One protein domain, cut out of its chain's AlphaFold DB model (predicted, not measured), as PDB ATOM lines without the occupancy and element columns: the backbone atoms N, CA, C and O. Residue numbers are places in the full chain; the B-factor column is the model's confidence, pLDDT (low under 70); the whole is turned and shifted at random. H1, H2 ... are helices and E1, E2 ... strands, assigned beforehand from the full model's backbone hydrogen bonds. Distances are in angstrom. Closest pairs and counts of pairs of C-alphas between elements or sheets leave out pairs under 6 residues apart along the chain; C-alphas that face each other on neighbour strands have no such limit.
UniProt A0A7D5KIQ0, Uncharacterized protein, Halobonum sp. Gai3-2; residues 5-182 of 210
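What this domain is: This is residues 5 to 182 of the 210 residues of an uncharacterized protein of Halobonum sp. Gai3-2 (UniProt A0A7D5KIQ0). Two very long paired strands, E6 and E9, form a ribbon along most of a rod; E5 joins them in a narrow arm at one end, and elsewhere the sheet widens, with E4 and E3 beyond E6 and E7 beyond E9. H2 covers one face of the wider part, the small hairpin E1 and E2 packs on H2 through E1, and H1 only grazes the sheet. The 178 printed residues, with two named helices and nine named strands in the order H1, E1 to E6, H2, E7 to E9, are of mixed class, helices and strands. The branched, twisted sheet is mixed, E3 and E4 being parallel and its other neighbour pairs antiparallel. The whole is loose, with a radius of gyration of the C-alphas of 21.3 A and spans of 74 by 32 by 29 A.

How they stand to each other: Start at H1, residues 5 to 13, which only grazes the larger sheet with its residues 10 to 12. Next find the antiparallel hairpin of E1, residues 18 to 22, and E2, residues 25 to 29, with N 20 and O 27 at 2.8 A. E3, residues 34 to 36, runs parallel to E4, residues 47 to 58, with N 35 and O 48 at 2.9 A. E5, residues 68 to 73, makes a hairpin with E6, residues 79 to 99, where N 72 and O 81 are 3.0 A apart. E4 is antiparallel to E6, with N 49 and O 95 at 2.8 A, on the same side of it as E5. On the other side of E6 look for E9, residues 161 to 181, antiparallel at 173 degrees, with N 90 and O 170 at 3.0 A. H2, residues 109 to 127, lies over E6 and E9 at a height over the sheet of 8.7 A and runs along the strands, at 5 degrees to E6 on the local plane. The closest C-alphas of E1 and H2, Phe 18 and Phe 116, are 5.9 A apart. E7, residues 142 to 145, is antiparallel to E9, with N 144 and O 169 at 2.8 A; E8, residues 150 to 152, and E9 meet only at a point. In H1 and H2 every O i to N i+4 pair is within hydrogen-bond range.

Where its parts are: Find C-alpha 5, where H1 begins, at (259.697, 202.911, 263.340). E4 spans 31.6 A. E6 runs 62.1 A from C-alpha 79 at (238.093, 219.349, 280.407), H2 runs 25.3 A, and E9 runs 61.0 A to C-alpha 181 at (239.602, 223.397, 281.209).

The domain as a whole: The two C-alphas farthest apart, those of Ala 23 and Ser 78, are 75.3 A apart. The printed part has no cut; its long link is H2 to E7, residues 128 to 141. Look for pLDDT under 70 at residues 60 to 71, 73 to 79, 152 to 160 and 182.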
ATOM      1  N   ALA A   5     260.440 203.722 264.308       90.81
ATOM      2  CA  ALA A   5     259.697 202.911 263.340       90.81
ATOM      3  C   ALA A   5     259.660 203.569 261.948       90.81
ATOM      4  O   ALA A   5     259.945 202.917 260.947       90.81
ATOM      5  N   GLU A   6     259.421 204.883 261.876       92.44
ATOM      6  CA  GLU A   6     259.463 205.646 260.619       92.44
ATOM      7  C   GLU A   6     260.857 205.640 259.979       92.44
ATOM      8  O   GLU A   6     260.978 205.447 258.767       92.44
ATOM      9  N   GLN A   7     261.913 205.784 260.786       93.00
ATOM     10  CA  GLN A   7     263.302 205.681 260.327       93.00
ATOM     11  C   GLN A   7     263.613 204.268 259.802       93.00
ATOM     12  O   GLN A   7     264.207 204.127 258.734       93.00
ATOM     13  N   GLN A   8     263.152 203.215 260.489       93.00
ATOM     14  CA  GLN A   8     263.323 201.832 260.038       93.00
ATOM     15  C   GLN A   8     262.511 201.527 258.768       93.00
ATOM     16  O   GLN A   8     262.993 200.798 257.903       93.00
ATOM     17  N   ARG A   9     261.315 202.110 258.604       91.94
ATOM     18  CA  ARG A   9     260.521 202.018 257.366       91.94
ATOM     19  C   ARG A   9     261.256 202.661 256.190       91.94
ATOM     20  O   ARG A   9     261.282 202.073 255.112       91.94
ATOM     21  N   ILE A  10     261.888 203.821 256.397       93.06
ATOM     22  CA  ILE A  10     262.749 204.457 255.387       93.06
ATOM     23  C   ILE A  10     263.920 203.532 255.044       93.06
ATOM     24  O   ILE A  10     264.054 203.169 253.879       93.06
ATOM     25  N   TYR A  11     264.694 203.084 256.038       94.56
ATOM     26  CA  TYR A  11     265.836 202.176 255.856       94.56
ATOM     27  C   TYR A  11     265.458 200.912 255.065       94.56
ATOM     28  O   TYR A  11     266.082 200.608 254.054       94.56
ATOM     29  N   ASN A  12     264.382 200.226 255.464       93.31
ATOM     30  CA  ASN A  12     263.895 199.005 254.812       93.31
ATOM     31  C   ASN A  12     263.372 199.232 253.383       93.31
ATOM     32  O   ASN A  12     263.211 198.266 252.642       93.31
ATOM     33  N   SER A  13     263.048 200.475 253.011       94.31
ATOM     34  CA  SER A  13     262.556 200.808 251.671       94.31
ATOM     35  C   SER A  13     263.672 201.052 250.658       94.31
ATOM     36  O   SER A  13     263.407 200.977 249.462       94.31
ATOM     37  N   VAL A  14     264.884 201.396 251.111       96.12
ATOM     38  CA  VAL A  14     265.979 201.799 250.222       96.12
ATOM     39  C   VAL A  14     266.394 200.614 249.338       96.12
ATOM     40  O   VAL A  14     266.645 199.530 249.868       96.12
ATOM     41  N   PRO A  15     266.488 200.787 248.005       96.50
ATOM     42  CA  PRO A  15     266.889 199.707 247.113       96.50
ATOM     43  C   PRO A  15     268.343 199.292 247.371       96.50
ATOM     44  O   PRO A  15     269.264 200.102 247.280       96.50
ATOM     45  N   THR A  16     268.538 198.005 247.655       96.50
ATOM     46  CA  THR A  16     269.845 197.361 247.876       96.50
ATOM     47  C   THR A  16     270.376 196.654 246.627       96.50
ATOM     48  O   THR A  16     271.232 195.772 246.726       96.50
ATOM     49  N   SER A  17     269.874 197.027 245.447       96.75
ATOM     50  CA  SER A  17     270.383 196.553 244.163       96.75
ATOM     51  C   SER A  17     270.213 197.573 243.036       96.75
ATOM     52  O   SER A  17     269.341 198.443 243.086       96.75
ATOM     53  N   PHE A  18     271.068 197.472 242.016       96.38
ATOM     54  CA  PHE A  18     270.953 198.192 240.746       96.38
ATOM     55  C   PHE A  18     271.606 197.395 239.608       96.38
ATOM     56  O   PHE A  18     272.488 196.566 239.835       96.38
ATOM     57  N   SER A  19     271.205 197.690 238.374       96.31
ATOM     58  CA  SER A  19     271.765 197.097 237.156       96.31
ATOM     59  C   SER A  19     272.495 198.157 236.331       96.31
ATOM     60  O   SER A  19     272.133 199.331 236.364       96.31
ATOM     61  N   VAL A  20     273.514 197.748 235.574       95.38
ATOM     62  CA  VAL A  20     274.288 198.620 234.681       95.38
ATOM     63  C   VAL A  20     274.428 197.988 233.304       95.38
ATOM     64  O   VAL A  20     275.043 196.933 233.169       95.38
ATOM     65  N   ASP A  21     273.957 198.678 232.269       94.25
ATOM     66  CA  ASP A  21     274.240 198.314 230.881       94.25
ATOM     67  C   ASP A  21     275.594 198.886 230.434       94.25
ATOM     68  O   ASP A  21     275.775 200.097 230.280       94.25
ATOM     69  N   TRP A  22     276.571 198.014 230.182       94.25
ATOM     70  CA  TRP A  22     277.900 198.401 229.709       94.25
ATOM     71  C   TRP A  22     278.418 197.458 228.619       94.25
ATOM     72  O   TRP A  22     278.270 196.244 228.686       94.25
ATOM     73  N   ALA A  23     279.010 198.025 227.562       92.81
ATOM     74  CA  ALA A  23     279.549 197.283 226.411       92.81
ATOM     75  C   ALA A  23     278.574 196.276 225.737       92.81
ATOM     76  O   ALA A  23     279.011 195.371 225.026       92.81
ATOM     77  N   GLY A  24     277.257 196.450 225.911       92.94
ATOM     78  CA  GLY A  24     276.227 195.536 225.398       92.94
ATOM     79  C   GLY A  24     275.939 194.326 226.297       92.94
ATOM     80  O   GLY A  24     275.341 193.358 225.828       92.94
ATOM     81  N   GLN A  25     276.371 194.365 227.560       95.38
ATOM     82  CA  GLN A  25     276.044 193.406 228.613       95.38
ATOM     83  C   GLN A  25     275.434 194.142 229.810       95.38
ATOM     84  O   GLN A  25     275.815 195.277 230.094       95.38
ATOM     85  N   GLN A  26     274.512 193.482 230.505       95.75
ATOM     86  CA  GLN A  26     273.959 193.951 231.771       95.75
ATOM     87  C   GLN A  26     274.784 193.360 232.923       95.75
ATOM     88  O   GLN A  26     275.101 192.167 232.909       95.75
ATOM     89  N   TYR A  27     275.129 194.192 233.904       95.31
ATOM     90  CA  TYR A  27     275.818 193.810 235.135       95.31
ATOM     91  C   TYR A  27     274.944 194.172 236.330       95.31
ATOM     92  O   TYR A  27     274.615 195.343 236.515       95.31
ATOM     93  N   ASP A  28     274.577 193.177 237.130       95.75
ATOM     94  CA  ASP A  28     273.712 193.349 238.295       95.75
ATOM     95  C   ASP A  28     274.548 193.407 239.584       95.75
ATOM     96  O   ASP A  28     275.486 192.626 239.773       95.75
ATOM     97  N   TYR A  29     274.211 194.350 240.462       94.62
ATOM     98  CA  TYR A  29     274.829 194.561 241.767       94.62
ATOM     99  C   TYR A  29     273.736 194.406 242.829       94.62
ATOM    100  O   TYR A  29     272.809 195.210 242.865       94.62
ATOM    101  N   ASP A  30     273.844 193.385 243.683       96.00
ATOM    102  CA  ASP A  30     272.828 192.997 244.674       96.00
ATOM    103  C   ASP A  30     273.389 192.964 246.104       96.00
ATOM    104  O   ASP A  30     274.592 192.809 246.306       96.00
ATOM    105  N   ASN A  31     272.492 192.981 247.099       94.50
ATOM    106  CA  ASN A  31     272.802 192.892 248.537       94.50
ATOM    107  C   ASN A  31     273.706 194.026 249.045       94.50
ATOM    108  O   ASN A  31     274.525 193.829 249.940       94.50
ATOM    109  N   ILE A  32     273.536 195.216 248.474       95.94
ATOM    110  CA  ILE A  32     274.305 196.410 248.815       95.94
ATOM    111  C   ILE A  32     274.062 196.770 250.291       95.94
ATOM    112  O   ILE A  32     272.903 196.976 250.672       95.94
ATOM    113  N   PRO A  33     275.108 196.857 251.134       95.31
ATOM    114  CA  PRO A  33     274.959 197.217 252.535       95.31
ATOM    115  C   PRO A  33     274.479 198.666 252.700       95.31
ATOM    116  O   PRO A  33     274.949 199.584 252.021       95.31
ATOM    117  N   ILE A  34     273.553 198.860 253.642       95.50
ATOM    118  CA  ILE A  34     273.073 200.171 254.091       95.50
ATOM    119  C   ILE A  34     273.526 200.367 255.535       95.50
ATOM    120  O   ILE A  34     273.340 199.484 256.370       95.50
ATOM    121  N   TRP A  35     274.062 201.542 255.845       95.31
ATOM    122  CA  TRP A  35     274.477 201.927 257.192       95.31
ATOM    123  C   TRP A  35     273.844 203.253 257.601       95.31
ATOM    124  O   TRP A  35     273.597 204.117 256.758       95.31
ATOM    125  N   TRP A  36     273.635 203.450 258.902       94.75
ATOM    126  CA  TRP A  36     273.455 204.799 259.439       94.75
ATOM    127  C   TRP A  36     274.824 205.433 259.711       94.75
ATOM    128  O   TRP A  36     275.756 204.760 260.143       94.75
ATOM    129  N   ALA A  37     274.968 206.730 259.451       91.19
ATOM    130  CA  ALA A  37     276.252 207.433 259.513       91.19
ATOM    131  C   ALA A  37     276.868 207.535 260.923       91.19
ATOM    132  O   ALA A  37     278.054 207.835 261.059       91.19
ATOM    133  N   ASP A  38     276.079 207.300 261.971       88.94
ATOM    134  CA  ASP A  38     276.524 207.196 263.363       88.94
ATOM    135  C   ASP A  38     277.001 205.778 263.744       88.94
ATOM    136  O   ASP A  38     277.563 205.581 264.825       88.94
ATOM    137  N   GLN A  39     276.832 204.791 262.856       89.56
ATOM    138  CA  GLN A  39     277.244 203.405 263.065       89.56
ATOM    139  C   GLN A  39     278.653 203.142 262.526       89.56
ATOM    140  O   GLN A  39     278.955 203.338 261.347       89.56
ATOM    141  N   SER A  40     279.513 202.603 263.392       89.50
ATOM    142  CA  SER A  40     280.800 202.041 262.978       89.50
ATOM    143  C   SER A  40     280.574 200.774 262.154       89.50
ATOM    144  O   SER A  40     279.955 199.831 262.642       89.50
ATOM    145  N   HIS A  41     281.135 200.735 260.950       85.00
ATOM    146  CA  HIS A  41     281.073 199.603 260.029       85.00
ATOM    147  C   HIS A  41     282.397 199.447 259.271       85.00
ATOM    148  O   HIS A  41     283.188 200.389 259.182       85.00
ATOM    149  N   ASP A  42     282.632 198.253 258.730       86.81
ATOM    150  CA  ASP A  42     283.692 198.019 257.752       86.81
ATOM    151  C   ASP A  42     283.191 198.432 256.358       86.81
ATOM    152  O   ASP A  42     282.038 198.183 256.006       86.81
ATOM    153  N   ILE A  43     284.050 199.081 255.566       83.25
ATOM    154  CA  ILE A  43     283.693 199.590 254.230       83.25
ATOM    155  C   ILE A  43     283.677 198.429 253.228       83.25
ATOM    156  O   ILE A  43     284.727 197.871 252.898       83.25
ATOM    157  N   GLU A  44     282.496 198.116 252.701       88.38
ATOM    158  CA  GLU A  44     282.259 197.125 251.648       88.38
ATOM    159  C   GLU A  44     281.585 197.827 250.464       88.38
ATOM    160  O   GLU A  44     280.500 198.370 250.611       88.38
ATOM    161  N   LEU A  45     282.249 197.877 249.302       88.81
ATOM    162  CA  LEU A  45     281.781 198.655 248.149       88.81
ATOM    163  C   LEU A  45     281.071 197.765 247.113       88.81
ATOM    164  O   LEU A  45     281.614 196.714 246.766       88.81
ATOM    165  N   PRO A  46     279.949 198.213 246.515       92.56
ATOM    166  CA  PRO A  46     279.265 199.489 246.754       92.56
ATOM    167  C   PRO A  46     278.552 199.554 248.118       92.56
ATOM    168  O   PRO A  46     278.103 198.532 248.614       92.56
ATOM    169  N   GLU A  47     278.409 200.755 248.686       94.00
ATOM    170  CA  GLU A  47     277.747 201.001 249.987       94.00
ATOM    171  C   GLU A  47     276.739 202.158 249.906       94.00
ATOM    172  O   GLU A  47     276.882 203.066 249.075       94.00
ATOM    173  N   ILE A  48     275.761 202.152 250.819       96.00
ATOM    174  CA  ILE A  48     274.833 203.258 251.086       96.00
ATOM    175  C   ILE A  48     275.012 203.702 252.540       96.00
ATOM    176  O   ILE A  48     274.973 202.882 253.456       96.00
ATOM    177  N   VAL A  49     275.146 205.006 252.766       95.00
ATOM    178  CA  VAL A  49     275.191 205.607 254.102       95.00
ATOM    179  C   VAL A  49     274.083 206.652 254.217       95.00
ATOM    180  O   VAL A  49     274.029 207.621 253.457       95.00
ATOM    181  N   LEU A  50     273.189 206.449 255.181       96.06
ATOM    182  CA  LEU A  50     272.089 207.349 255.512       96.06
ATOM    183  C   LEU A  50     272.463 208.174 256.744       96.06
ATOM    184  O   LEU A  50     272.914 207.624 257.749       96.06
ATOM    185  N   GLY A  51     272.245 209.485 256.722       94.69
ATOM    186  CA  GLY A  51     272.492 210.320 257.897       94.69
ATOM    187  C   GLY A  51     271.611 211.557 257.945       94.69
ATOM    188  O   GLY A  51     271.135 212.037 256.922       94.69
ATOM    189  N   TRP A  52     271.375 212.079 259.144       95.06
ATOM    190  CA  TRP A  52     270.515 213.243 259.350       95.06
ATOM    191  C   TRP A  52     271.325 214.546 259.296       95.06
ATOM    192  O   TRP A  52     272.307 214.698 260.021       95.06
ATOM    193  N   ASN A  53     270.896 215.496 258.459       92.38
ATOM    194  CA  ASN A  53     271.374 216.884 258.487       92.38
ATOM    195  C   ASN A  53     270.683 217.658 259.615       92.38
ATOM    196  O   ASN A  53     271.331 218.342 260.403       92.38
ATOM    197  N   VAL A  54     269.350 217.563 259.660       93.44
ATOM    198  CA  VAL A  54     268.473 218.194 260.656       93.44
ATOM    199  C   VAL A  54     267.252 217.309 260.903       93.44
ATOM    200  O   VAL A  54     266.813 216.586 260.010       93.44
ATOM    201  N   GLN A  55     266.680 217.381 262.104       92.44
ATOM    202  CA  GLN A  55     265.464 216.657 262.477       92.44
ATOM    203  C   GLN A  55     264.563 217.548 263.328       92.44
ATOM    204  O   GLN A  55     265.063 218.356 264.110       92.44
ATOM    205  N   GLY A  56     263.248 217.377 263.205       88.94
ATOM    206  CA  GLY A  56     262.264 218.082 264.020       88.94
ATOM    207  C   GLY A  56     262.141 219.576 263.715       88.94
ATOM    208  O   GLY A  56     261.838 220.337 264.625       88.94
ATOM    209  N   VAL A  57     262.398 220.015 262.478       90.12
ATOM    210  CA  VAL A  57     262.322 221.442 262.125       90.12
ATOM    211  C   VAL A  57     260.887 221.825 261.766       90.12
ATOM    212  O   VAL A  57     260.343 221.360 260.763       90.12
ATOM    213  N   GLU A  58     260.273 222.675 262.582       86.56
ATOM    214  CA  GLU A  58     258.937 223.227 262.342       86.56
ATOM    215  C   GLU A  58     258.933 224.188 261.136       86.56
ATOM    216  O   GLU A  58     259.914 224.884 260.857       86.56
ATOM    217  N   LYS A  59     257.833 224.205 260.371       74.31
ATOM    218  CA  LYS A  59     257.630 225.118 259.234       74.31
ATOM    219  C   LYS A  59     256.737 226.295 259.622       74.31
ATOM    220  O   LYS A  59     255.552 226.306 259.289       74.31
ATOM    221  N   ASP A  60     257.331 227.308 260.244       62.09
ATOM    222  CA  ASP A  60     256.630 228.533 260.662       62.09
ATOM    223  C   ASP A  60     255.949 229.267 259.485       62.09
ATOM    224  O   ASP A  60     254.812 229.725 259.600       62.09
ATOM    225  N   ASP A  61     256.613 229.325 258.325       52.06
ATOM    226  CA  ASP A  61     256.198 230.165 257.190       52.06
ATOM    227  C   ASP A  61     255.114 229.543 256.277       52.06
ATOM    228  O   ASP A  61     254.461 230.249 255.505       52.06
ATOM    229  N   GLU A  62     254.886 228.223 256.331       50.66
ATOM    230  CA  GLU A  62     253.966 227.500 255.424       50.66
ATOM    231  C   GLU A  62     252.634 227.136 256.099       50.66
ATOM    232  O   GLU A  62     252.216 225.973 256.135       50.66
ATOM    233  N   GLN A  63     251.949 228.177 256.579       44.56
ATOM    234  CA  GLN A  63     250.736 228.110 257.399       44.56
ATOM    235  C   GLN A  63     250.935 227.289 258.677       44.56
ATOM    236  O   GLN A  63     250.707 226.077 258.692       44.56
ATOM    237  N   SER A  64     251.228 227.984 259.780       42.53
ATOM    238  CA  SER A  64     250.970 227.482 261.128       42.53
ATOM    239  C   SER A  64     249.480 227.159 261.257       42.53
ATOM    240  O   SER A  64     248.651 228.012 261.585       42.53
ATOM    241  N   LEU A  65     249.124 225.908 260.980       46.53
ATOM    242  CA  LEU A  65     247.822 225.357 261.305       46.53
ATOM    243  C   LEU A  65     247.784 225.100 262.817       46.53
ATOM    244  O   LEU A  65     247.628 223.973 263.260       46.53
ATOM    245  N   ASN A  66     247.740 226.185 263.601       46.34
ATOM    246  CA  ASN A  66     247.086 226.205 264.919       46.34
ATOM    247  C   ASN A  66     245.556 226.002 264.772       46.34
ATOM    248  O   ASN A  66     244.753 226.562 265.516       46.34
ATOM    249  N   GLN A  67     245.149 225.230 263.764       52.62
ATOM    250  CA  GLN A  67     243.832 224.663 263.634       52.62
ATOM    251  C   GLN A  67     243.827 223.454 264.547       52.62
ATOM    252  O   GLN A  67     244.566 222.494 264.335       52.62
ATOM    253  N   VAL A  68     242.988 223.539 265.569       54.28
ATOM    254  CA  VAL A  68     242.568 222.368 266.315       54.28
ATOM    255  C   VAL A  68     241.999 221.379 265.305       54.28
ATOM    256  O   VAL A  68     241.046 221.703 264.594       54.28
ATOM    257  N   THR A  69     242.634 220.218 265.180       56.03
ATOM    258  CA  THR A  69     242.202 219.174 264.246       56.03
ATOM    259  C   THR A  69     241.037 218.379 264.817       56.03
ATOM    260  O   THR A  69     240.230 217.861 264.053       56.03
ATOM    261  N   GLU A  70     240.939 218.313 266.147       59.88
ATOM    262  CA  GLU A  70     239.919 217.566 266.875       59.88
ATOM    263  C   GLU A  70     239.702 218.159 268.275       59.88
ATOM    264  O   GLU A  70     240.656 218.604 268.916       59.88
ATOM    265  N   TYR A  71     238.445 218.169 268.720       61.94
ATOM    266  CA  TYR A  71     238.034 218.520 270.078       61.94
ATOM    267  C   TYR A  71     237.323 217.308 270.679       61.94
ATOM    268  O   TYR A  71     236.239 216.958 270.208       61.94
ATOM    269  N   GLU A  72     237.888 216.706 271.722       71.31
ATOM    270  CA  GLU A  72     237.260 215.600 272.451       71.31
ATOM    271  C   GLU A  72     236.890 216.074 273.872       71.31
ATOM    272  O   GLU A  72     237.769 216.290 274.708       71.31
ATOM    273  N   PRO A  73     235.601 216.346 274.160       63.84
ATOM    274  CA  PRO A  73     235.167 216.726 275.500       63.84
ATOM    275  C   PRO A  73     235.120 215.492 276.409       63.84
ATOM    276  O   PRO A  73     234.454 214.505 276.093       63.84
ATOM    277  N   ASN A  74     235.777 215.555 277.568       64.38
ATOM    278  CA  ASN A  74     235.796 214.439 278.506       64.38
ATOM    279  C   ASN A  74     234.431 214.291 279.202       64.38
ATOM    280  O   ASN A  74     234.069 215.096 280.051       64.38
ATOM    281  N   GLU A  75     233.678 213.221 278.910       61.31
ATOM    282  CA  GLU A  75     232.314 213.001 279.450       61.31
ATOM    283  C   GLU A  75     232.218 212.967 280.994       61.31
ATOM    284  O   GLU A  75     231.121 213.013 281.550       61.31
ATOM    285  N   ASN A  76     233.354 212.859 281.693       65.50
ATOM    286  CA  ASN A  76     233.440 212.708 283.147       65.50
ATOM    287  C   ASN A  76     234.149 213.876 283.862       65.50
ATOM    288  O   ASN A  76     234.319 213.798 285.079       65.50
ATOM    289  N   ASP A  77     234.583 214.920 283.149       61.31
ATOM    290  CA  ASP A  77     235.375 216.021 283.714       61.31
ATOM    291  C   ASP A  77     235.106 217.353 282.991       61.31
ATOM    292  O   ASP A  77     234.653 217.376 281.849       61.31
ATOM    293  N   SER A  78     235.393 218.486 283.632       67.44
ATOM    294  CA  SER A  78     235.288 219.813 283.011       67.44
ATOM    295  C   SER A  78     236.525 220.129 282.164       67.44
ATOM    296  O   SER A  78     237.144 221.178 282.337       67.44
ATOM    297  N   THR A  79     236.911 219.220 281.268       67.31
ATOM    298  CA  THR A  79     238.093 219.349 280.407       67.31
ATOM    299  C   THR A  79     237.790 218.965 278.958       67.31
ATOM    300  O   THR A  79     236.922 218.138 278.667       67.31
ATOM    301  N   VAL A  80     238.501 219.597 278.028       72.69
ATOM    302  CA  VAL A  80     238.449 219.319 276.591       72.69
ATOM    303  C   VAL A  80     239.861 219.034 276.112       72.69
ATOM    304  O   VAL A  80     240.757 219.862 276.294       72.69
ATOM    305  N   ASP A  81     240.046 217.889 275.470       74.94
ATOM    306  CA  ASP A  81     241.286 217.554 274.791       74.94
ATOM    307  C   ASP A  81     241.299 218.196 273.400       74.94
ATOM    308  O   ASP A  81     240.369 218.056 272.600       74.94
ATOM    309  N   ILE A  82     242.350 218.976 273.140       72.06
ATOM    310  CA  ILE A  82     242.540 219.763 271.924       72.06
ATOM    311  C   ILE A  82     243.726 219.185 271.158       72.06
ATOM    312  O   ILE A  82     244.884 219.445 271.498       72.06
ATOM    313  N   THR A  83     243.455 218.453 270.078       73.94
ATOM    314  CA  THR A  83     244.514 217.965 269.187       73.94
ATOM    315  C   THR A  83     244.970 219.089 268.261       73.94
ATOM    316  O   THR A  83     244.174 219.678 267.525       73.94
ATOM    317  N   LYS A  84     246.269 219.389 268.274       72.69
ATOM    318  CA  LYS A  84     246.933 220.383 267.422       72.69
ATOM    319  C   LYS A  84     247.994 219.701 266.568       72.69
ATOM    320  O   LYS A  84     248.767 218.886 267.072       72.69
ATOM    321  N   GLY A  85     248.079 220.066 265.291       74.94
ATOM    322  CA  GLY A  85     249.064 219.504 264.369       74.94
ATOM    323  C   GLY A  85     250.007 220.559 263.790       74.94
ATOM    324  O   GLY A  85     249.562 221.527 263.178       74.94
ATOM    325  N   VAL A  86     251.314 220.344 263.935       80.81
ATOM    326  CA  VAL A  86     252.368 221.203 263.380       80.81
ATOM    327  C   VAL A  86     253.014 220.511 262.182       80.81
ATOM    328  O   VAL A  86     253.249 219.303 262.188       80.81
ATOM    329  N   ARG A  87     253.318 221.277 261.128       84.38
ATOM    330  CA  ARG A  87     254.071 220.775 259.973       84.38
ATOM    331  C   ARG A  87     255.556 220.787 260.289       84.38
ATOM    332  O   ARG A  87     256.134 221.852 260.499       84.38
ATOM    333  N   VAL A  88     256.169 219.613 260.250       89.94
ATOM    334  CA  VAL A  88     257.577 219.419 260.596       89.94
ATOM    335  C   VAL A  88     258.313 218.805 259.407       89.94
ATOM    336  O   VAL A  88     257.713 218.166 258.531       89.94
ATOM    337  N   TYR A  89     259.622 219.029 259.334       92.62
ATOM    338  CA  TYR A  89     260.490 218.282 258.442       92.62
ATOM    339  C   TYR A  89     261.761 217.772 259.116       92.62
ATOM    340  O   TYR A  89     262.364 218.428 259.966       92.62
ATOM    341  N   ASP A  90     262.187 216.606 258.645       94.50
ATOM    342  CA  ASP A  90     263.525 216.065 258.855       94.50
ATOM    343  C   ASP A  90     264.244 216.101 257.496       94.50
ATOM    344  O   ASP A  90     263.612 215.992 256.442       94.50
ATOM    345  N   GLU A  91     265.561 216.277 257.484       95.06
ATOM    346  CA  GLU A  91     266.361 216.225 256.262       95.06
ATOM    347  C   GLU A  91     267.510 215.240 256.430       95.06
ATOM    348  O   GLU A  91     268.323 215.347 257.349       95.06
ATOM    349  N   MET A  92     267.561 214.285 255.512       95.31
ATOM    350  CA  MET A  92     268.535 213.212 255.452       95.31
ATOM    351  C   MET A  92     269.460 213.443 254.257       95.31
ATOM    352  O   MET A  92     269.003 213.866 253.193       95.31
ATOM    353  N   TYR A  93     270.741 213.128 254.393       94.38
ATOM    354  CA  TYR A  93     271.606 212.876 253.250       94.38
ATOM    355  C   TYR A  93     271.660 211.374 252.959       94.38
ATOM    356  O   TYR A  93     271.676 210.540 253.865       94.38
ATOM    357  N   VAL A  94     271.688 211.053 251.672       94.88
ATOM    358  CA  VAL A  94     271.989 209.722 251.143       94.88
ATOM    359  C   VAL A  94     273.365 209.837 250.503       94.88
ATOM    360  O   VAL A  94     273.478 210.412 249.418       94.88
ATOM    361  N   GLU A  95     274.407 209.351 251.176       94.12
ATOM    362  CA  GLU A  95     275.720 209.115 250.564       94.12
ATOM    363  C   GLU A  95     275.723 207.707 249.960       94.12
ATOM    364  O   GLU A  95     275.230 206.751 250.556       94.12
ATOM    365  N   PHE A  96     276.280 207.576 248.763       93.25
ATOM    366  CA  PHE A  96     276.516 206.289 248.128       93.25
ATOM    367  C   PHE A  96     277.914 206.270 247.516       93.25
ATOM    368  O   PHE A  96     278.379 207.263 246.938       93.25
ATOM    369  N   SER A  97     278.596 205.133 247.646       92.12
ATOM    370  CA  SER A  97     279.962 204.966 247.146       92.12
ATOM    371  C   SER A  97     280.097 203.719 246.288       92.12
ATOM    372  O   SER A  97     279.556 202.663 246.597       92.12
ATOM    373  N   VAL A  98     280.885 203.843 245.223       90.94
ATOM    374  CA  VAL A  98     281.368 202.729 244.390       90.94
ATOM    375  C   VAL A  98     282.893 202.755 244.375       90.94
ATOM    376  O   VAL A  98     283.495 203.788 244.681       90.94
ATOM    377  N   GLU A  99     283.553 201.664 243.990       89.00
ATOM    378  CA  GLU A  99     285.012 201.691 243.823       89.00
ATOM    379  C   GLU A  99     285.399 202.709 242.729       89.00
ATOM    380  O   GLU A  99     284.690 202.871 241.737       89.00
ATOM    381  N   ALA A 100     286.511 203.422 242.909       82.19
ATOM    382  CA  ALA A 100     286.956 204.494 242.012       82.19
ATOM    383  C   ALA A 100     287.532 203.979 240.683       82.19
ATOM    384  O   ALA A 100     287.520 204.702 239.683       82.19
ATOM    385  N   ASP A 101     288.037 202.748 240.693       82.25
ATOM    386  CA  ASP A 101     288.622 202.069 239.543       82.25
ATOM    387  C   ASP A 101     287.547 201.319 238.720       82.25
ATOM    388  O   ASP A 101     286.343 201.347 239.004       82.25
ATOM    389  N   LEU A 102     287.992 200.649 237.657       81.75
ATOM    390  CA  LEU A 102     287.204 199.610 236.987       81.75
ATOM    391  C   LEU A 102     286.953 198.462 237.976       81.75
ATOM    392  O   LEU A 102     287.875 198.079 238.697       81.75
ATOM    393  N   ASP A 103     285.742 197.902 237.990       82.19
ATOM    394  CA  ASP A 103     285.483 196.662 238.731       82.19
ATOM    395  C   ASP A 103     286.115 195.441 238.042       82.19
ATOM    396  O   ASP A 103     286.736 195.527 236.977       82.19
ATOM    397  N   SER A 104     285.914 194.265 238.639       83.00
ATOM    398  CA  SER A 104     286.290 192.967 238.068       83.00
ATOM    399  C   SER A 104     285.673 192.680 236.690       83.00
ATOM    400  O   SER A 104     286.214 191.854 235.954       83.00
ATOM    401  N   ASN A 105     284.586 193.369 236.324       83.38
ATOM    402  CA  ASN A 105     283.887 193.247 235.045       83.38
ATOM    403  C   ASN A 105     284.347 194.286 234.000       83.38
ATOM    404  O   ASN A 105     283.987 194.184 232.827       83.38
ATOM    405  N   GLY A 106     285.155 195.279 234.388       87.44
ATOM    406  CA  GLY A 106     285.589 196.368 233.511       87.44
ATOM    407  C   GLY A 106     284.566 197.501 233.347       87.44
ATOM    408  O   GLY A 106     284.661 198.266 232.382       87.44
ATOM    409  N   VAL A 107     283.600 197.631 234.261       91.56
ATOM    410  CA  VAL A 107     282.600 198.707 234.271       91.56
ATOM    411  C   VAL A 107     283.194 199.960 234.937       91.56
ATOM    412  O   VAL A 107     283.629 199.906 236.094       91.56
ATOM    413  N   PRO A 108     283.227 201.126 234.260       90.81
ATOM    414  CA  PRO A 108     283.788 202.344 234.837       90.81
ATOM    415  C   PRO A 108     282.996 202.837 236.051       90.81
ATOM    416  O   PRO A 108     281.772 202.964 235.992       90.81
ATOM    417  N   ALA A 109     283.704 203.246 237.107       88.69
ATOM    418  CA  ALA A 109     283.135 203.859 238.311       88.69
ATOM    419  C   ALA A 109     282.135 204.996 238.031       88.69
ATOM    420  O   ALA A 109     281.171 205.171 238.766       88.69
ATOM    421  N   ALA A 110     282.347 205.772 236.962       87.00
ATOM    422  CA  ALA A 110     281.429 206.836 236.559       87.00
ATOM    423  C   ALA A 110     280.057 206.310 236.104       87.00
ATOM    424  O   ALA A 110     279.053 206.935 236.418       87.00
ATOM    425  N   ILE A 111     280.011 205.171 235.403       90.25
ATOM    426  CA  ILE A 111     278.755 204.553 234.963       90.25
ATOM    427  C   ILE A 111     278.056 203.920 236.169       90.25
ATOM    428  O   ILE A 111     276.919 204.277 236.453       90.25
ATOM    429  N   ARG A 112     278.774 203.099 236.958       91.81
ATOM    430  CA  ARG A 112     278.242 202.489 238.195       91.81
ATOM    431  C   ARG A 112     277.641 203.534 239.140       91.81
ATOM    432  O   ARG A 112     276.524 203.377 239.607       91.81
ATOM    433  N   SER A 113     278.370 204.627 239.379       91.06
ATOM    434  CA  SER A 113     277.934 205.738 240.233       91.06
ATOM    435  C   SER A 113     276.704 206.470 239.683       91.06
ATOM    436  O   SER A 113     275.870 206.899 240.474       91.06
ATOM    437  N   ASN A 114     276.566 206.611 238.361       90.62
ATOM    438  CA  ASN A 114     275.403 207.270 237.767       90.62
ATOM    439  C   ASN A 114     274.138 206.406 237.879       90.62
ATOM    440  O   ASN A 114     273.124 206.912 238.350       90.62
ATOM    441  N   GLU A 115     274.200 205.124 237.501       93.75
ATOM    442  CA  GLU A 115     273.038 204.220 237.572       93.75
ATOM    443  C   GLU A 115     272.589 204.001 239.021       93.75
ATOM    444  O   GLU A 115     271.412 204.148 239.344       93.75
ATOM    445  N   PHE A 116     273.536 203.752 239.931       94.44
ATOM    446  CA  PHE A 116     273.250 203.571 241.353       94.44
ATOM    447  C   PHE A 116     272.622 204.824 241.983       94.44
ATOM    448  O   PHE A 116     271.607 204.742 242.677       94.44
ATOM    449  N   GLY A 117     273.180 206.003 241.681       92.69
ATOM    450  CA  GLY A 117     272.612 207.280 242.104       92.69
ATOM    451  C   GLY A 117     271.224 207.536 241.517       92.69
ATOM    452  O   GLY A 117     270.370 208.075 242.214       92.69
ATOM    453  N   GLY A 118     270.989 207.118 240.268       93.00
ATOM    454  CA  GLY A 118     269.690 207.176 239.599       93.00
ATOM    455  C   GLY A 118     268.635 206.340 240.317       93.00
ATOM    456  O   GLY A 118     267.606 206.882 240.706       93.00
ATOM    457  N   VAL A 119     268.923 205.063 240.589       95.38
ATOM    458  CA  VAL A 119     268.020 204.149 241.314       95.38
ATOM    459  C   VAL A 119     267.645 204.694 242.699       95.38
ATOM    460  O   VAL A 119     266.466 204.725 243.052       95.38
ATOM    461  N   LEU A 120     268.621 205.185 243.471       95.25
ATOM    462  CA  LEU A 120     268.371 205.770 244.794       95.25
ATOM    463  C   LEU A 120     267.524 207.053 244.717       95.25
ATOM    464  O   LEU A 120     266.635 207.270 245.541       95.25
ATOM    465  N   LEU A 121     267.786 207.911 243.734       93.44
ATOM    466  CA  LEU A 121     267.088 209.183 243.554       93.44
ATOM    467  C   LEU A 121     265.657 208.994 243.026       93.44
ATOM    468  O   LEU A 121     264.740 209.665 243.508       93.44
ATOM    469  N   ASP A 122     265.446 208.073 242.088       94.12
ATOM    470  CA  ASP A 122     264.122 207.739 241.559       94.12
ATOM    471  C   ASP A 122     263.265 207.015 242.602       94.12
ATOM    472  O   ASP A 122     262.060 207.271 242.676       94.12
ATOM    473  N   HIS A 123     263.876 206.217 243.490       95.44
ATOM    474  CA  HIS A 123     263.185 205.647 244.650       95.44
ATOM    475  C   HIS A 123     262.513 206.733 245.496       95.44
ATOM    476  O   HIS A 123     261.288 206.745 245.632       95.44
ATOM    477  N   PHE A 124     263.282 207.708 245.991       93.62
ATOM    478  CA  PHE A 124     262.746 208.785 246.834       93.62
ATOM    479  C   PHE A 124     261.837 209.779 246.094       93.62
ATOM    480  O   PHE A 124     261.093 210.519 246.742       93.62
ATOM    481  N   ARG A 125     261.871 209.820 244.755       90.56
ATOM    482  CA  ARG A 125     260.968 210.654 243.943       90.56
ATOM    483  C   ARG A 125     259.636 209.976 243.634       90.56
ATOM    484  O   ARG A 125     258.610 210.655 243.667       90.56
ATOM    485  N   PHE A 126     259.651 208.684 243.306       91.00
ATOM    486  CA  PHE A 126     258.538 208.024 242.616       91.00
ATOM    487  C   PHE A 126     258.068 206.706 243.243       91.00
ATOM    488  O   PHE A 126     256.908 206.349 243.048       91.00
ATOM    489  N   VAL A 127     258.932 205.982 243.964       92.75
ATOM    490  CA  VAL A 127     258.647 204.616 244.452       92.75
ATOM    491  C   VAL A 127     258.349 204.585 245.952       92.75
ATOM    492  O   VAL A 127     257.504 203.807 246.389       92.75
ATOM    493  N   PHE A 128     259.010 205.436 246.739       91.81
ATOM    494  CA  PHE A 128     258.813 205.523 248.183       91.81
ATOM    495  C   PHE A 128     257.347 205.829 248.528       91.81
ATOM    496  O   PHE A 128     256.778 206.810 248.034       91.81
ATOM    497  N   ASP A 129     256.751 205.004 249.394       88.50
ATOM    498  CA  ASP A 129     255.366 205.174 249.831       88.50
ATOM    499  C   ASP A 129     255.239 206.378 250.770       88.50
ATOM    500  O   ASP A 129     255.682 206.367 251.919       88.50
ATOM    501  N   GLN A 130     254.629 207.434 250.236       87.94
ATOM    502  CA  GLN A 130     254.433 208.712 250.913       87.94
ATOM    503  C   GLN A 130     253.045 208.858 251.544       87.94
ATOM    504  O   GLN A 130     252.813 209.832 252.258       87.94
ATOM    505  N   ASN A 131     252.115 207.943 251.250       84.75
ATOM    506  CA  ASN A 131     250.685 208.142 251.499       84.75
ATOM    507  C   ASN A 131     250.099 207.150 252.507       84.75
ATOM    508  O   ASN A 131     249.089 207.471 253.130       84.75
ATOM    509  N   SER A 132     250.699 205.969 252.671       84.12
ATOM    510  CA  SER A 132     250.213 204.980 253.634       84.12
ATOM    511  C   SER A 132     250.691 205.270 255.056       84.12
ATOM    512  O   SER A 132     251.850 205.629 255.298       84.12
ATOM    513  N   GLU A 133     249.813 205.005 256.018       84.06
ATOM    514  CA  GLU A 133     250.245 204.656 257.369       84.06
ATOM    515  C   GLU A 133     251.050 203.347 257.311       84.06
ATOM    516  O   GLU A 133     250.734 202.434 256.542       84.06
ATOM    517  N   GLY A 134     252.136 203.266 258.074       80.44
ATOM    518  CA  GLY A 134     252.933 202.046 258.155       80.44
ATOM    519  C   GLY A 134     252.295 200.988 259.058       80.44
ATOM    520  O   GLY A 134     251.371 201.252 259.828       80.44
ATOM    521  N   ALA A 135     252.814 199.763 258.973       82.44
ATOM    522  CA  ALA A 135     252.270 198.601 259.678       82.44
ATOM    523  C   ALA A 135     252.325 198.697 261.219       82.44
ATOM    524  O   ALA A 135     251.671 197.905 261.896       82.44
ATOM    525  N   ASN A 136     253.090 199.643 261.771       84.19
ATOM    526  CA  ASN A 136     253.257 199.897 263.201       84.19
ATOM    527  C   ASN A 136     252.678 201.265 263.622       84.19
ATOM    528  O   ASN A 136     253.036 201.772 264.685       84.19
ATOM    529  N   GLY A 137     251.814 201.875 262.801       81.75
ATOM    530  CA  GLY A 137     251.269 203.215 263.043       81.75
ATOM    531  C   GLY A 137     252.215 204.355 262.646       81.75
ATOM    532  O   GLY A 137     252.058 205.477 263.121       81.75
ATOM    533  N   GLU A 138     253.215 204.091 261.798       88.56
ATOM    534  CA  GLU A 138     254.060 205.137 261.213       88.56
ATOM    535  C   GLU A 138     253.212 206.110 260.383       88.56
ATOM    536  O   GLU A 138     252.413 205.678 259.552       88.56
ATOM    537  N   ARG A 139     253.425 207.421 260.526       88.00
ATOM    538  CA  ARG A 139     252.642 208.432 259.798       88.00
ATOM    539  C   ARG A 139     252.918 208.377 258.288       88.00
ATOM    540  O   ARG A 139     253.990 207.920 257.878       88.00
ATOM    541  N   PRO A 140     252.029 208.896 257.427       88.25
ATOM    542  CA  PRO A 140     252.387 209.234 256.051       88.25
ATOM    543  C   PRO A 140     253.517 210.279 256.035       88.25
ATOM    544  O   PRO A 140     253.470 211.265 256.773       88.25
ATOM    545  N   VAL A 141     254.551 210.064 255.214       89.69
ATOM    546  CA  VAL A 141     255.741 210.932 255.153       89.69
ATOM    547  C   VAL A 141     256.047 211.294 253.703       89.69
ATOM    548  O   VAL A 141     256.408 210.442 252.895       89.69
ATOM    549  N   VAL A 142     255.978 212.580 253.371       91.06
ATOM    550  CA  VAL A 142     256.200 213.084 252.012       91.06
ATOM    551  C   VAL A 142     257.688 213.351 251.781       91.06
ATOM    552  O   VAL A 142     258.238 214.333 252.282       91.06
ATOM    553  N   ALA A 143     258.339 212.495 250.992       91.81
ATOM    554  CA  ALA A 143     259.741 212.633 250.601       91.81
ATOM    555  C   ALA A 143     259.924 213.641 249.450       91.81
ATOM    556  O   ALA A 143     259.168 213.661 248.474       91.81
ATOM    557  N   ARG A 144     260.946 214.494 249.540       91.94
ATOM    558  CA  ARG A 144     261.322 215.477 248.515       91.94
ATOM    559  C   ARG A 144     262.839 215.527 248.378       91.94
ATOM    560  O   ARG A 144     263.530 215.948 249.298       91.94
ATOM    561  N   VAL A 145     263.357 215.134 247.218       89.94
ATOM    562  CA  VAL A 145     264.781 215.294 246.885       89.94
ATOM    563  C   VAL A 145     265.078 216.786 246.693       89.94
ATOM    564  O   VAL A 145     264.522 217.403 245.784       89.94
ATOM    565  N   THR A 146     265.915 217.377 247.550       86.12
ATOM    566  CA  THR A 146     266.179 218.833 247.593       86.12
ATOM    567  C   THR A 146     267.397 219.277 246.782       86.12
ATOM    568  O   THR A 146     267.565 220.472 246.549       86.12
ATOM    569  N   GLY A 147     268.219 218.340 246.302       74.12
ATOM    570  CA  GLY A 147     269.370 218.616 245.440       74.12
ATOM    571  C   GLY A 147     269.722 217.428 244.547       74.12
ATOM    572  O   GLY A 147     269.363 216.292 244.845       74.12
ATOM    573  N   GLU A 148     270.415 217.689 243.439       76.25
ATOM    574  CA  GLU A 148     270.968 216.631 242.586       76.25
ATOM    575  C   GLU A 148     272.175 215.947 243.260       76.25
ATOM    576  O   GLU A 148     272.837 216.576 244.092       76.25
ATOM    577  N   PRO A 149     272.502 214.686 242.905       78.56
ATOM    578  CA  PRO A 149     273.678 213.997 243.423       78.56
ATOM    579  C   PRO A 149     274.968 214.768 243.132       78.56
ATOM    580  O   PRO A 149     275.426 214.882 241.995       78.56
ATOM    581  N   SER A 150     275.575 215.285 244.193       78.44
ATOM    582  CA  SER A 150     276.858 215.975 244.154       78.44
ATOM    583  C   SER A 150     277.981 214.983 244.448       78.44
ATOM    584  O   SER A 150     277.948 214.279 245.455       78.44
ATOM    585  N   VAL A 151     278.987 214.911 243.572       72.69
ATOM    586  CA  VAL A 151     280.196 214.114 243.833       72.69
ATOM    587  C   VAL A 151     280.960 214.768 244.979       72.69
ATOM    588  O   VAL A 151     281.460 215.885 244.826       72.69
ATOM    589  N   VAL A 152     281.074 214.072 246.109       62.81
ATOM    590  CA  VAL A 152     281.848 214.534 247.264       62.81
ATOM    591  C   VAL A 152     283.290 214.063 247.071       62.81
ATOM    592  O   VAL A 152     283.541 212.854 247.082       62.81
ATOM    593  N   PRO A 153     284.271 214.965 246.879       52.69
ATOM    594  CA  PRO A 153     285.658 214.557 246.752       52.69
ATOM    595  C   PRO A 153     286.193 214.184 248.134       52.69
ATOM    596  O   PRO A 153     286.645 215.046 248.886       52.69
ATOM    597  N   SER A 154     286.173 212.892 248.458       51.00
ATOM    598  CA  SER A 154     286.891 212.383 249.623       51.00
ATOM    599  C   SER A 154     288.332 212.038 249.258       51.00
ATOM    600  O   SER A 154     288.605 211.377 248.256       51.00
ATOM    601  N   ARG A 155     289.271 212.506 250.082       43.84
ATOM    602  CA  ARG A 155     290.673 212.078 250.087       43.84
ATOM    603  C   ARG A 155     291.059 211.713 251.513       43.84
ATOM    604  O   ARG A 155     291.698 212.494 252.210       43.84
ATOM    605  N   VAL A 156     290.652 210.519 251.925       45.44
ATOM    606  CA  VAL A 156     291.293 209.800 253.031       45.44
ATOM    607  C   VAL A 156     292.418 208.947 252.428       45.44
ATOM    608  O   VAL A 156     292.338 208.562 251.261       45.44
ATOM    609  N   ASP A 157     293.507 208.709 253.162       41.38
ATOM    610  CA  ASP A 157     294.673 207.989 252.629       41.38
ATOM    611  C   ASP A 157     294.285 206.620 252.041       41.38
ATOM    612  O   ASP A 157     293.817 205.730 252.747       41.38
ATOM    613  N   GLY A 158     294.496 206.453 250.731       54.56
ATOM    614  CA  GLY A 158     294.218 205.208 250.008       54.56
ATOM    615  C   GLY A 158     292.768 204.985 249.549       54.56
ATOM    616  O   GLY A 158     292.498 203.903 249.031       54.56
ATOM    617  N   ASP A 159     291.857 205.960 249.691       59.66
ATOM    618  CA  ASP A 159     290.424 205.813 249.358       59.66
ATOM    619  C   ASP A 159     290.216 205.476 247.858       59.66
ATOM    620  O   ASP A 159     290.192 206.354 246.992       59.66
ATOM    621  N   ARG A 160     290.037 204.188 247.529       69.44
ATOM    622  CA  ARG A 160     289.649 203.713 246.188       69.44
ATOM    623  C   ARG A 160     288.138 203.811 245.969       69.44
ATOM    624  O   ARG A 160     287.547 202.877 245.437       69.44
ATOM    625  N   ARG A 161     287.487 204.911 246.361       80.06
ATOM    626  CA  ARG A 161     286.045 205.101 246.127       80.06
ATOM    627  C   ARG A 161     285.689 206.427 245.483       80.06
ATOM    628  O   ARG A 161     286.304 207.462 245.730       80.06
ATOM    629  N   ARG A 162     284.651 206.373 244.658       84.25
ATOM    630  CA  ARG A 162     283.934 207.518 244.114       84.25
ATOM    631  C   ARG A 162     282.638 207.644 244.904       84.25
ATOM    632  O   ARG A 162     281.795 206.755 244.822       84.25
ATOM    633  N   ARG A 163     282.505 208.738 245.653       88.12
ATOM    634  CA  ARG A 163     281.323 209.022 246.472       88.12
ATOM    635  C   ARG A 163     280.472 210.108 245.844       88.12
ATOM    636  O   ARG A 163     281.005 211.064 245.272       88.12
ATOM    637  N   ALA A 164     279.167 210.001 246.007       90.06
ATOM    638  CA  ALA A 164     278.247 211.093 245.752       90.06
ATOM    639  C   ALA A 164     277.159 211.115 246.826       90.06
ATOM    640  O   ALA A 164     276.857 210.093 247.436       90.06
ATOM    641  N   GLN A 165     276.590 212.295 247.060       92.44
ATOM    642  CA  GLN A 165     275.498 212.477 248.007       92.44
ATOM    643  C   GLN A 165     274.386 213.339 247.417       92.44
ATOM    644  O   GLN A 165     274.655 214.300 246.685       92.44
ATOM    645  N   PHE A 166     273.150 213.055 247.807       93.38
ATOM    646  CA  PHE A 166     272.009 213.954 247.636       93.38
ATOM    647  C   PHE A 166     271.227 214.073 248.945       93.38
ATOM    648  O   PHE A 166     271.441 213.315 249.889       93.38
ATOM    649  N   GLN A 167     270.333 215.056 249.004       94.25
ATOM    650  CA  GLN A 167     269.512 215.333 250.179       94.25
ATOM    651  C   GLN A 167     268.052 214.956 249.919       94.25
ATOM    652  O   GLN A 167     267.509 215.229 248.843       94.25
ATOM    653  N   VAL A 168     267.419 214.354 250.922       94.25
ATOM    654  CA  VAL A 168     265.999 214.004 250.954       94.25
ATOM    655  C   VAL A 168     265.377 214.666 252.173       94.25
ATOM    656  O   VAL A 168     265.733 214.375 253.313       94.25
ATOM    657  N   ARG A 169     264.422 215.560 251.931       94.62
ATOM    658  CA  ARG A 169     263.611 216.184 252.969       94.62
ATOM    659  C   ARG A 169     262.307 215.416 253.132       94.62
ATOM    660  O   ARG A 169     261.591 215.188 252.159       94.62
ATOM    661  N   PHE A 170     262.006 215.031 254.359       93.69
ATOM    662  CA  PHE A 170     260.818 214.285 254.742       93.69
ATOM    663  C   PHE A 170     259.859 215.218 255.473       93.69
ATOM    664  O   PHE A 170     260.186 215.722 256.545       93.69
ATOM    665  N   HIS A 171     258.687 215.462 254.893       91.56
ATOM    666  CA  HIS A 171     257.634 216.287 255.482       91.56
ATOM    667  C   HIS A 171     256.554 215.414 256.117       91.56
ATOM    668  O   HIS A 171     256.077 214.468 255.490       91.56
ATOM    669  N   TYR A 172     256.143 215.757 257.333       90.00
ATOM    670  CA  TYR A 172     255.104 215.050 258.080       90.00
ATOM    671  C   TYR A 172     254.361 216.012 259.019       90.00
ATOM    672  O   TYR A 172     254.761 217.165 259.204       90.00
ATOM    673  N   MET A 173     253.249 215.540 259.583       86.50
ATOM    674  CA  MET A 173     252.504 216.248 260.624       86.50
ATOM    675  C   MET A 173     252.910 215.682 261.990       86.50
ATOM    676  O   MET A 173     252.915 214.464 262.176       86.50
ATOM    677  N   ASP A 174     253.262 216.543 262.937       83.81
ATOM    678  CA  ASP A 174     253.477 216.174 264.339       83.81
ATOM    679  C   ASP A 174     252.259 216.645 265.139       83.81
ATOM    680  O   ASP A 174     251.908 217.826 265.108       83.81
ATOM    681  N   THR A 175     251.560 215.715 265.787       79.62
ATOM    682  CA  THR A 175     250.306 215.980 266.507       79.62
ATOM    683  C   THR A 175     250.520 215.870 268.007       79.62
ATOM    684  O   THR A 175     251.060 214.873 268.484       79.62
ATOM    685  N   HIS A 176     250.052 216.871 268.747       76.94
ATOM    686  CA  HIS A 176     250.049 216.903 270.207       76.94
ATOM    687  C   HIS A 176     248.629 217.153 270.710       76.94
ATOM    688  O   HIS A 176     247.841 217.823 270.041       76.94
ATOM    689  N   VAL A 177     248.307 216.587 271.871       73.69
ATOM    690  CA  VAL A 177     247.022 216.769 272.548       73.69
ATOM    691  C   VAL A 177     247.266 217.657 273.759       73.69
ATOM    692  O   VAL A 177     248.049 217.294 274.636       73.69
ATOM    693  N   ASP A 178     246.602 218.809 273.789       73.75
ATOM    694  CA  ASP A 178     246.587 219.709 274.937       73.75
ATOM    695  C   ASP A 178     245.229 219.609 275.638       73.75
ATOM    696  O   ASP A 178     244.212 220.024 275.080       73.75
ATOM    697  N   THR A 179     245.203 219.116 276.874       72.56
ATOM    698  CA  THR A 179     244.011 219.187 277.731       72.56
ATOM    699  C   THR A 179     243.839 220.612 278.257       72.56
ATOM    700  O   THR A 179     244.764 221.173 278.851       72.56
ATOM    701  N   VAL A 180     242.656 221.202 278.077       77.00
ATOM    702  CA  VAL A 180     242.293 222.508 278.652       77.00
ATOM    703  C   VAL A 180     241.015 222.409 279.476       77.00
ATOM    704  O   VAL A 180     240.153 221.580 279.189       77.00
ATOM    705  N   ASP A 181     240.859 223.285 280.468       72.56
ATOM    706  CA  ASP A 181     239.602 223.397 281.209       72.56
ATOM    707  C   ASP A 181     238.464 223.829 280.265       72.56
ATOM    708  O   ASP A 181     238.583 224.801 279.507       72.56
ATOM    709  N   ALA A 182     237.340 223.119 280.325       62.91
ATOM    710  CA  ALA A 182     236.102 223.513 279.678       62.91
ATOM    711  C   ALA A 182     235.577 224.773 280.381       62.91
ATOM    712  O   ALA A 182     235.114 224.709 281.517       62.91
TER     713      ALA A 182